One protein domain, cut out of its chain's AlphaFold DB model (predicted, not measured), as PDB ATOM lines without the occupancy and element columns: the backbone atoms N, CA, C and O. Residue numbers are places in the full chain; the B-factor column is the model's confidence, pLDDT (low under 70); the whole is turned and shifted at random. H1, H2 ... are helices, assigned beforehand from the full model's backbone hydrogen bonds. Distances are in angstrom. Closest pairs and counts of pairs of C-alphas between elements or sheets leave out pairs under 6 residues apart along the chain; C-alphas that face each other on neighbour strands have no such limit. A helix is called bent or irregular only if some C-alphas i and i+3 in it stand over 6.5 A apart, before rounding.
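This is residues 112 to 145 and 155 to 183 of the 191 residues of the protein "Mannan endo-1,4-beta-mannosidase" of Hordeum vulgare subsp. vulgare (UniProt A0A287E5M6). Two helices lie side by side, their lines only 8 degrees from each other, H1 the longer and H2 the shorter, both running the same way along the long axis of an elongated shape. The unnamed stretches 112 to 120 and 155 to 162 lie toward the end where the two helices begin, while 142 to 145 and 178 to 183 lie toward the other end. The printed part has 63 residues with two named helices, H1 then H2, and no named strand; the class is all helix. The whole is only just loose, close to compact, with a radius of gyration of the C-alphas of 13.2 A and spans of 43 by 23 by 16 A.

H1, the longest helix, has 21 residues, 121 to 141, and measures 29.5 A from C-alpha 121 at (48.127, -88.955, 184.229) to C-alpha 141 at (52.195, -62.904, 171.090). It is neither bent nor irregular, but only just: C-alphas 130 and 133 are 6.3 A apart. H2 has 15 residues, 163 to 177, and measures 21.1 A from first to last C-alpha, ending with C-alpha 177 at (45.359, -75.913, 171.634).

H1 and H2 touch, with 18 pairs of C-alphas within 8 A. Their closest C-alphas, those of Ile 125 and Tyr 169, are 5.2 A apart. Their lines stand at a shallow tilt of 8 degrees, the same way, and their centres are 12.2 A apart. In H2 every O i to N i+4 pair is within hydrogen-bond range; in H1 14 of 17 are.

The two C-alphas farthest apart, those of Asn 143 and Asn 160, are 43.0 A apart. Residues 146 to 154 are not printed, and C-alphas 145 and 155 stand 28.3 A apart across this cut, which falls in the link from H1 to H2. The mean pLDDT of the printed part is 95.7, and no printed residue is under 70.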
ATOM      1  N   PHE A 112      56.311 -90.688 172.019       88.25
ATOM      2  CA  PHE A 112      57.532 -90.841 171.203       88.25
ATOM      3  C   PHE A 112      58.845 -90.316 171.799       88.25
ATOM      4  O   PHE A 112      59.909 -90.624 171.264       88.25
ATOM      5  N   ASP A 113      58.795 -89.606 172.925       88.88
ATOM      6  CA  ASP A 113      59.960 -89.299 173.753       88.88
ATOM      7  C   ASP A 113      59.917 -90.125 175.059       88.88
ATOM      8  O   ASP A 113      58.895 -90.091 175.758       88.88
ATOM      9  N   PRO A 114      61.005 -90.829 175.440       90.56
ATOM     10  CA  PRO A 114      61.105 -91.557 176.713       90.56
ATOM     11  C   PRO A 114      60.848 -90.705 177.966       90.56
ATOM     12  O   PRO A 114      60.634 -91.236 179.060       90.56
ATOM     13  N   TYR A 115      60.889 -89.378 177.848       91.25
ATOM     14  CA  TYR A 115      60.439 -88.444 178.871       91.25
ATOM     15  C   TYR A 115      58.978 -88.694 179.274       91.25
ATOM     16  O   TYR A 115      58.675 -88.723 180.468       91.25
ATOM     17  N   TYR A 116      58.087 -88.927 178.305       92.12
ATOM     18  CA  TYR A 116      56.649 -89.078 178.549       92.12
ATOM     19  C   TYR A 116      56.276 -90.427 179.163       92.12
ATOM     20  O   TYR A 116      55.308 -90.504 179.917       92.12
ATOM     21  N   GLU A 117      57.074 -91.472 178.927       89.75
ATOM     22  CA  GLU A 117      56.873 -92.807 179.516       89.75
ATOM     23  C   GLU A 117      56.927 -92.797 181.051       89.75
ATOM     24  O   GLU A 117      56.383 -93.679 181.711       89.75
ATOM     25  N   LYS A 118      57.582 -91.787 181.631       91.06
ATOM     26  CA  LYS A 118      57.757 -91.642 183.081       91.06
ATOM     27  C   LYS A 118      56.644 -90.834 183.740       91.06
ATOM     28  O   LYS A 118      56.603 -90.779 184.967       91.06
ATOM     29  N   LEU A 119      55.785 -90.187 182.954       94.50
ATOM     30  CA  LEU A 119      54.760 -89.294 183.472       94.50
ATOM     31  C   LEU A 119      53.483 -90.065 183.798       94.50
ATOM     32  O   LEU A 119      52.941 -90.796 182.970       94.50
ATOM     33  N   ASN A 120      52.935 -89.834 184.988       95.88
ATOM     34  CA  ASN A 120      51.581 -90.281 185.306       95.88
ATOM     35  C   ASN A 120      50.515 -89.374 184.648       95.88
ATOM     36  O   ASN A 120      50.823 -88.378 183.991       95.88
ATOM     37  N   ALA A 121      49.234 -89.709 184.826       96.56
ATOM     38  CA  ALA A 121      48.127 -88.955 184.229       96.56
ATOM     39  C   ALA A 121      48.117 -87.466 184.627       96.56
ATOM     40  O   ALA A 121      47.949 -86.598 183.774       96.56
ATOM     41  N   THR A 122      48.312 -87.159 185.913       97.19
ATOM     42  CA  THR A 122      48.325 -85.778 186.417       97.19
ATOM     43  C   THR A 122      49.501 -84.996 185.842       97.19
ATOM     44  O   THR A 122      49.354 -83.831 185.483       97.19
ATOM     45  N   GLU A 123      50.664 -85.631 185.724       97.12
ATOM     46  CA  GLU A 123      51.861 -85.004 185.166       97.12
ATOM     47  C   GLU A 123      51.724 -84.728 183.669       97.12
ATOM     48  O   GLU A 123      52.104 -83.645 183.232       97.12
ATOM     49  N   ASN A 124      51.115 -85.642 182.907       97.25
ATOM     50  CA  ASN A 124      50.784 -85.413 181.500       97.25
ATOM     51  C   ASN A 124      49.834 -84.223 181.322       97.25
ATOM     52  O   ASN A 124      50.104 -83.340 180.513       97.25
ATOM     53  N   ILE A 125      48.757 -84.156 182.112       98.00
ATOM     54  CA  ILE A 125      47.809 -83.028 182.092       98.00
ATOM     55  C   ILE A 125      48.530 -81.718 182.424       98.00
ATOM     56  O   ILE A 125      48.389 -80.720 181.719       98.00
ATOM     57  N   ARG A 126      49.342 -81.722 183.484       98.25
ATOM     58  CA  ARG A 126      50.112 -80.551 183.908       98.25
ATOM     59  C   ARG A 126      51.111 -80.109 182.842       98.25
ATOM     60  O   ARG A 126      51.249 -78.912 182.626       98.25
ATOM     61  N   PHE A 127      51.755 -81.039 182.138       97.94
ATOM     62  CA  PHE A 127      52.680 -80.722 181.049       97.94
ATOM     63  C   PHE A 127      52.007 -79.888 179.949       97.94
ATOM     64  O   PHE A 127      52.602 -78.926 179.461       97.94
ATOM     65  N   VAL A 128      50.754 -80.196 179.596       98.31
ATOM     66  CA  VAL A 128      49.997 -79.420 178.601       98.31
ATOM     67  C   VAL A 128      49.858 -77.955 179.048       98.31
ATOM     68  O   VAL A 128      50.208 -77.046 178.296       98.31
ATOM     69  N   TYR A 129      49.462 -77.705 180.298       98.69
ATOM     70  CA  TYR A 129      49.321 -76.338 180.821       98.69
ATOM     71  C   TYR A 129      50.650 -75.630 181.113       98.69
ATOM     72  O   TYR A 129      50.747 -74.422 180.937       98.69
ATOM     73  N   GLU A 130      51.673 -76.339 181.584       98.19
ATOM     74  CA  GLU A 130      52.926 -75.716 182.029       98.19
ATOM     75  C   GLU A 130      53.961 -75.563 180.915       98.19
ATOM     76  O   GLU A 130      54.876 -74.750 181.045       98.19
ATOM     77  N   LYS A 131      53.859 -76.352 179.838       96.81
ATOM     78  CA  LYS A 131      54.834 -76.354 178.736       96.81
ATOM     79  C   LYS A 131      54.214 -75.944 177.408       96.81
ATOM     80  O   LYS A 131      54.728 -75.023 176.780       96.81
ATOM     81  N   ARG A 132      53.100 -76.563 177.000       97.31
ATOM     82  CA  ARG A 132      52.479 -76.269 175.695       97.31
ATOM     83  C   ARG A 132      51.759 -74.921 175.690       97.31
ATOM     84  O   ARG A 132      51.951 -74.145 174.761       97.31
ATOM     85  N   LEU A 133      51.007 -74.586 176.741       98.44
ATOM     86  CA  LEU A 133      50.283 -73.309 176.797       98.44
ATOM     87  C   LEU A 133      51.206 -72.076 176.752       98.44
ATOM     88  O   LEU A 133      50.933 -71.183 175.947       98.44
ATOM     89  N   PRO A 134      52.306 -71.990 177.530       97.88
ATOM     90  CA  PRO A 134      53.233 -70.868 177.408       97.88
ATOM     91  C   PRO A 134      53.873 -70.780 176.022       97.88
ATOM     92  O   PRO A 134      54.038 -69.676 175.516       97.88
ATOM     93  N   GLN A 135      54.186 -71.920 175.396       96.56
ATOM     94  CA  GLN A 135      54.725 -71.965 174.036       96.56
ATOM     95  C   GLN A 135      53.722 -71.394 173.022       96.56
ATOM     96  O   GLN A 135      54.060 -70.458 172.305       96.56
ATOM     97  N   VAL A 136      52.473 -71.878 173.017       97.62
ATOM     98  CA  VAL A 136      51.405 -71.365 172.135       97.62
ATOM     99  C   VAL A 136      51.187 -69.865 172.351       97.62
ATOM    100  O   VAL A 136      51.139 -69.102 171.389       97.62
ATOM    101  N   ARG A 137      51.125 -69.406 173.607       97.31
ATOM    102  CA  ARG A 137      50.952 -67.981 173.930       97.31
ATOM    103  C   ARG A 137      52.131 -67.119 173.500       97.31
ATOM    104  O   ARG A 137      51.911 -66.013 173.016       97.31
ATOM    105  N   ALA A 138      53.358 -67.608 173.659       96.38
ATOM    106  CA  ALA A 138      54.548 -66.896 173.212       96.38
ATOM    107  C   ALA A 138      54.552 -66.719 171.688       96.38
ATOM    108  O   ALA A 138      54.870 -65.634 171.212       96.38
ATOM    109  N   LEU A 139      54.151 -67.749 170.938       95.56
ATOM    110  CA  LEU A 139      54.065 -67.691 169.478       95.56
ATOM    111  C   LEU A 139      52.912 -66.793 169.008       95.56
ATOM    112  O   LEU A 139      53.118 -65.954 168.141       95.56
ATOM    113  N   ASN A 140      51.737 -66.872 169.639       95.06
ATOM    114  CA  ASN A 140      50.625 -65.954 169.358       95.06
ATOM    115  C   ASN A 140      50.964 -64.487 169.657       95.06
ATOM    116  O   ASN A 140      50.471 -63.586 168.986       95.06
ATOM    117  N   GLY A 141      51.750 -64.243 170.709       93.81
ATOM    118  CA  GLY A 141      52.195 -62.904 171.090       93.81
ATOM    119  C   GLY A 141      53.372 -62.391 170.262       93.81
ATOM    120  O   GLY A 141      53.706 -61.208 170.352       93.81
ATOM    121  N   ALA A 142      54.016 -63.255 169.472       91.75
ATOM    122  CA  ALA A 142      55.069 -62.848 168.561       91.75
ATOM    123  C   ALA A 142      54.449 -62.140 167.351       91.75
ATOM    124  O   ALA A 142      53.468 -62.596 166.771       91.75
ATOM    125  N   ASN A 143      55.037 -61.015 166.946       85.50
ATOM    126  CA  ASN A 143      54.637 -60.329 165.722       85.50
ATOM    127  C   ASN A 143      55.100 -61.155 164.507       85.50
ATOM    128  O   ASN A 143      56.228 -60.987 164.043       85.50
ATOM    129  N   GLY A 144      54.267 -62.092 164.049       90.69
ATOM    130  CA  GLY A 144      54.623 -63.072 163.025       90.69
ATOM    131  C   GLY A 144      53.435 -63.912 162.536       90.69
ATOM    132  O   GLY A 144      52.291 -63.469 162.644       90.69
ATOM    133  N   PRO A 145      53.699 -65.103 161.961       96.00
ATOM    134  CA  PRO A 145      52.666 -66.007 161.457       96.00
ATOM    135  C   PRO A 145      51.631 -66.409 162.518       96.00
ATOM    136  O   PRO A 145      51.949 -66.513 163.705       96.00
ATOM    137  N   GLU A 155      45.772 -89.965 172.671       92.44
ATOM    138  CA  GLU A 155      46.542 -91.152 173.017       92.44
ATOM    139  C   GLU A 155      47.670 -90.823 174.007       92.44
ATOM    140  O   GLU A 155      48.292 -89.760 173.958       92.44
ATOM    141  N   TRP A 156      47.910 -91.756 174.927       91.38
ATOM    142  CA  TRP A 156      48.973 -91.692 175.923       91.38
ATOM    143  C   TRP A 156      49.367 -93.102 176.384       91.38
ATOM    144  O   TRP A 156      48.566 -94.034 176.322       91.38
ATOM    145  N   ASN A 157      50.577 -93.257 176.922       90.25
ATOM    146  CA  ASN A 157      51.078 -94.549 177.414       90.25
ATOM    147  C   ASN A 157      50.844 -94.764 178.924       90.25
ATOM    148  O   ASN A 157      51.475 -95.618 179.546       90.25
ATOM    149  N   VAL A 158      49.947 -93.988 179.543       92.75
ATOM    150  CA  VAL A 158      49.696 -94.069 180.990       92.75
ATOM    151  C   VAL A 158      48.893 -95.331 181.323       92.75
ATOM    152  O   VAL A 158      47.685 -95.406 181.086       92.75
ATOM    153  N   ALA A 159      49.555 -96.314 181.934       90.31
ATOM    154  CA  ALA A 159      48.913 -97.545 182.382       90.31
ATOM    155  C   ALA A 159      47.896 -97.294 183.511       90.31
ATOM    156  O   ALA A 159      48.126 -96.485 184.412       90.31
ATOM    157  N   ASN A 160      46.787 -98.043 183.494       92.00
ATOM    158  CA  ASN A 160      45.732 -98.019 184.520       92.00
ATOM    159  C   ASN A 160      45.100 -96.633 184.779       92.00
ATOM    160  O   ASN A 160      44.547 -96.400 185.856       92.00
ATOM    161  N   ALA A 161      45.157 -95.708 183.815       94.06
ATOM    162  CA  ALA A 161      44.477 -94.424 183.937       94.06
ATOM    163  C   ALA A 161      42.950 -94.606 183.954       94.06
ATOM    164  O   ALA A 161      42.375 -95.349 183.158       94.06
ATOM    165  N   SER A 162      42.272 -93.893 184.851       96.88
ATOM    166  CA  SER A 162      40.809 -93.861 184.878       96.88
ATOM    167  C   SER A 162      40.238 -93.151 183.647       96.88
ATOM    168  O   SER A 162      40.863 -92.261 183.064       96.88
ATOM    169  N   GLN A 163      38.985 -93.461 183.300       96.94
ATOM    170  CA  GLN A 163      38.278 -92.760 182.225       96.94
ATOM    171  C   GLN A 163      38.188 -91.244 182.478       96.94
ATOM    172  O   GLN A 163      38.260 -90.455 181.536       96.94
ATOM    173  N   ASN A 164      38.069 -90.826 183.742       98.06
ATOM    174  CA  ASN A 164      38.054 -89.410 184.107       98.06
ATOM    175  C   ASN A 164      39.396 -88.740 183.810       98.06
ATOM    176  O   ASN A 164      39.406 -87.670 183.216       98.06
ATOM    177  N   GLN A 165      40.516 -89.385 184.144       97.81
ATOM    178  CA  GLN A 165      41.849 -88.870 183.824       97.81
ATOM    179  C   GLN A 165      42.056 -88.730 182.310       97.81
ATOM    180  O   GLN A 165      42.529 -87.690 181.863       97.81
ATOM    181  N   TYR A 166      41.636 -89.721 181.520       96.88
ATOM    182  CA  TYR A 166      41.703 -89.655 180.054       96.88
ATOM    183  C   TYR A 166      40.880 -88.494 179.473       96.88
ATOM    184  O   TYR A 166      41.337 -87.773 178.584       96.88
ATOM    185  N   ARG A 167      39.671 -88.264 180.003       97.94
ATOM    186  CA  ARG A 167      38.834 -87.116 179.615       97.94
ATOM    187  C   ARG A 167      39.449 -85.786 180.049       97.94
ATOM    188  O   ARG A 167      39.381 -84.823 179.294       97.94
ATOM    189  N   SER A 168      40.051 -85.723 181.236       98.44
ATOM    190  CA  SER A 168      40.751 -84.530 181.720       98.44
ATOM    191  C   SER A 168      41.964 -84.186 180.858       98.44
ATOM    192  O   SER A 168      42.186 -83.010 180.594       98.44
ATOM    193  N   TYR A 169      42.705 -85.187 180.378       98.12
ATOM    194  CA  TYR A 169      43.803 -84.983 179.435       98.12
ATOM    195  C   TYR A 169      43.313 -84.404 178.105       98.12
ATOM    196  O   TYR A 169      43.795 -83.352 177.690       98.12
ATOM    197  N   GLY A 170      42.268 -84.987 177.512       98.00
ATOM    198  CA  GLY A 170      41.679 -84.454 176.279       98.00
ATOM    199  C   GLY A 170      41.115 -83.047 176.448       98.00
ATOM    200  O   GLY A 170      41.304 -82.195 175.583       98.00
ATOM    201  N   LYS A 171      40.486 -82.763 177.593       98.56
ATOM    202  CA  LYS A 171      40.002 -81.420 177.924       98.56
ATOM    203  C   LYS A 171      41.149 -80.409 178.015       98.56
ATOM    204  O   LYS A 171      41.029 -79.335 177.439       98.56
ATOM    205  N   ALA A 172      42.244 -80.751 178.692       98.69
ATOM    206  CA  ALA A 172      43.407 -79.872 178.795       98.69
ATOM    207  C   ALA A 172      44.010 -79.562 177.417       98.69
ATOM    208  O   ALA A 172      44.333 -78.412 177.135       98.69
ATOM    209  N   GLN A 173      44.108 -80.568 176.543       98.62
ATOM    210  CA  GLN A 173      44.569 -80.388 175.165       98.62
ATOM    211  C   GLN A 173      43.641 -79.465 174.366       98.62
ATOM    212  O   GLN A 173      44.115 -78.498 173.783       98.62
ATOM    213  N   LEU A 174      42.323 -79.686 174.408       98.62
ATOM    214  CA  LEU A 174      41.348 -78.818 173.732       98.62
ATOM    215  C   LEU A 174      41.402 -77.367 174.225       98.62
ATOM    216  O   LEU A 174      41.334 -76.448 173.416       98.62
ATOM    217  N   GLU A 175      41.528 -77.155 175.538       98.56
ATOM    218  CA  GLU A 175      41.645 -75.812 176.116       98.56
ATOM    219  C   GLU A 175      42.931 -75.114 175.666       98.56
ATOM    220  O   GLU A 175      42.891 -73.960 175.252       98.56
ATOM    221  N   VAL A 176      44.070 -75.806 175.721       98.69
ATOM    222  CA  VAL A 176      45.373 -75.209 175.407       98.69
ATOM    223  C   VAL A 176      45.574 -75.019 173.908       98.69
ATOM    224  O   VAL A 176      46.042 -73.966 173.485       98.69
ATOM    225  N   PHE A 177      45.220 -76.006 173.089       98.50
ATOM    226  CA  PHE A 177      45.359 -75.913 171.634       98.50
ATOM    227  C   PHE A 177      44.279 -75.013 171.028       98.50
ATOM    228  O   PHE A 177      44.508 -74.403 169.989       98.50
ATOM    229  N   GLY A 178      43.143 -74.838 171.711       98.38
ATOM    230  CA  GLY A 178      42.130 -73.833 171.387       98.38
ATOM    231  C   GLY A 178      42.619 -72.384 171.478       98.38
ATOM    232  O   GLY A 178      41.988 -71.506 170.901       98.38
ATOM    233  N   GLU A 179      43.746 -72.124 172.148       98.44
ATOM    234  CA  GLU A 179      44.353 -70.789 172.187       98.44
ATOM    235  C   GLU A 179      45.141 -70.473 170.907       98.44
ATOM    236  O   GLU A 179      45.483 -69.316 170.686       98.44
ATOM    237  N   ALA A 180      45.459 -71.462 170.064       98.44
ATOM    238  CA  ALA A 180      46.190 -71.255 168.816       98.44
ATOM    239  C   ALA A 180      45.412 -70.331 167.863       98.44
ATOM    240  O   ALA A 180      44.234 -70.549 167.587       98.44
ATOM    241  N   SER A 181      46.072 -69.291 167.347       98.00
ATOM    242  CA  SER A 181      45.412 -68.215 166.588       98.00
ATOM    243  C   SER A 181      44.826 -68.631 165.232       98.00
ATOM    244  O   SER A 181      43.964 -67.926 164.710       98.00
ATOM    245  N   PHE A 182      45.251 -69.766 164.674       98.31
ATOM    246  CA  PHE A 182      44.685 -70.376 163.466       98.31
ATOM    247  C   PHE A 182      43.785 -71.587 163.765       98.31
ATOM    248  O   PHE A 182      43.065 -72.055 162.885       98.31
ATOM    249  N   GLY A 183      43.799 -72.086 165.004       98.19
ATOM    250  CA  GLY A 183      43.045 -73.258 165.445       98.19
ATOM    251  C   GLY A 183      43.891 -74.526 165.580       98.19
ATOM    252  O   GLY A 183      45.114 -74.477 165.725       98.19
TER     253      GLY A 183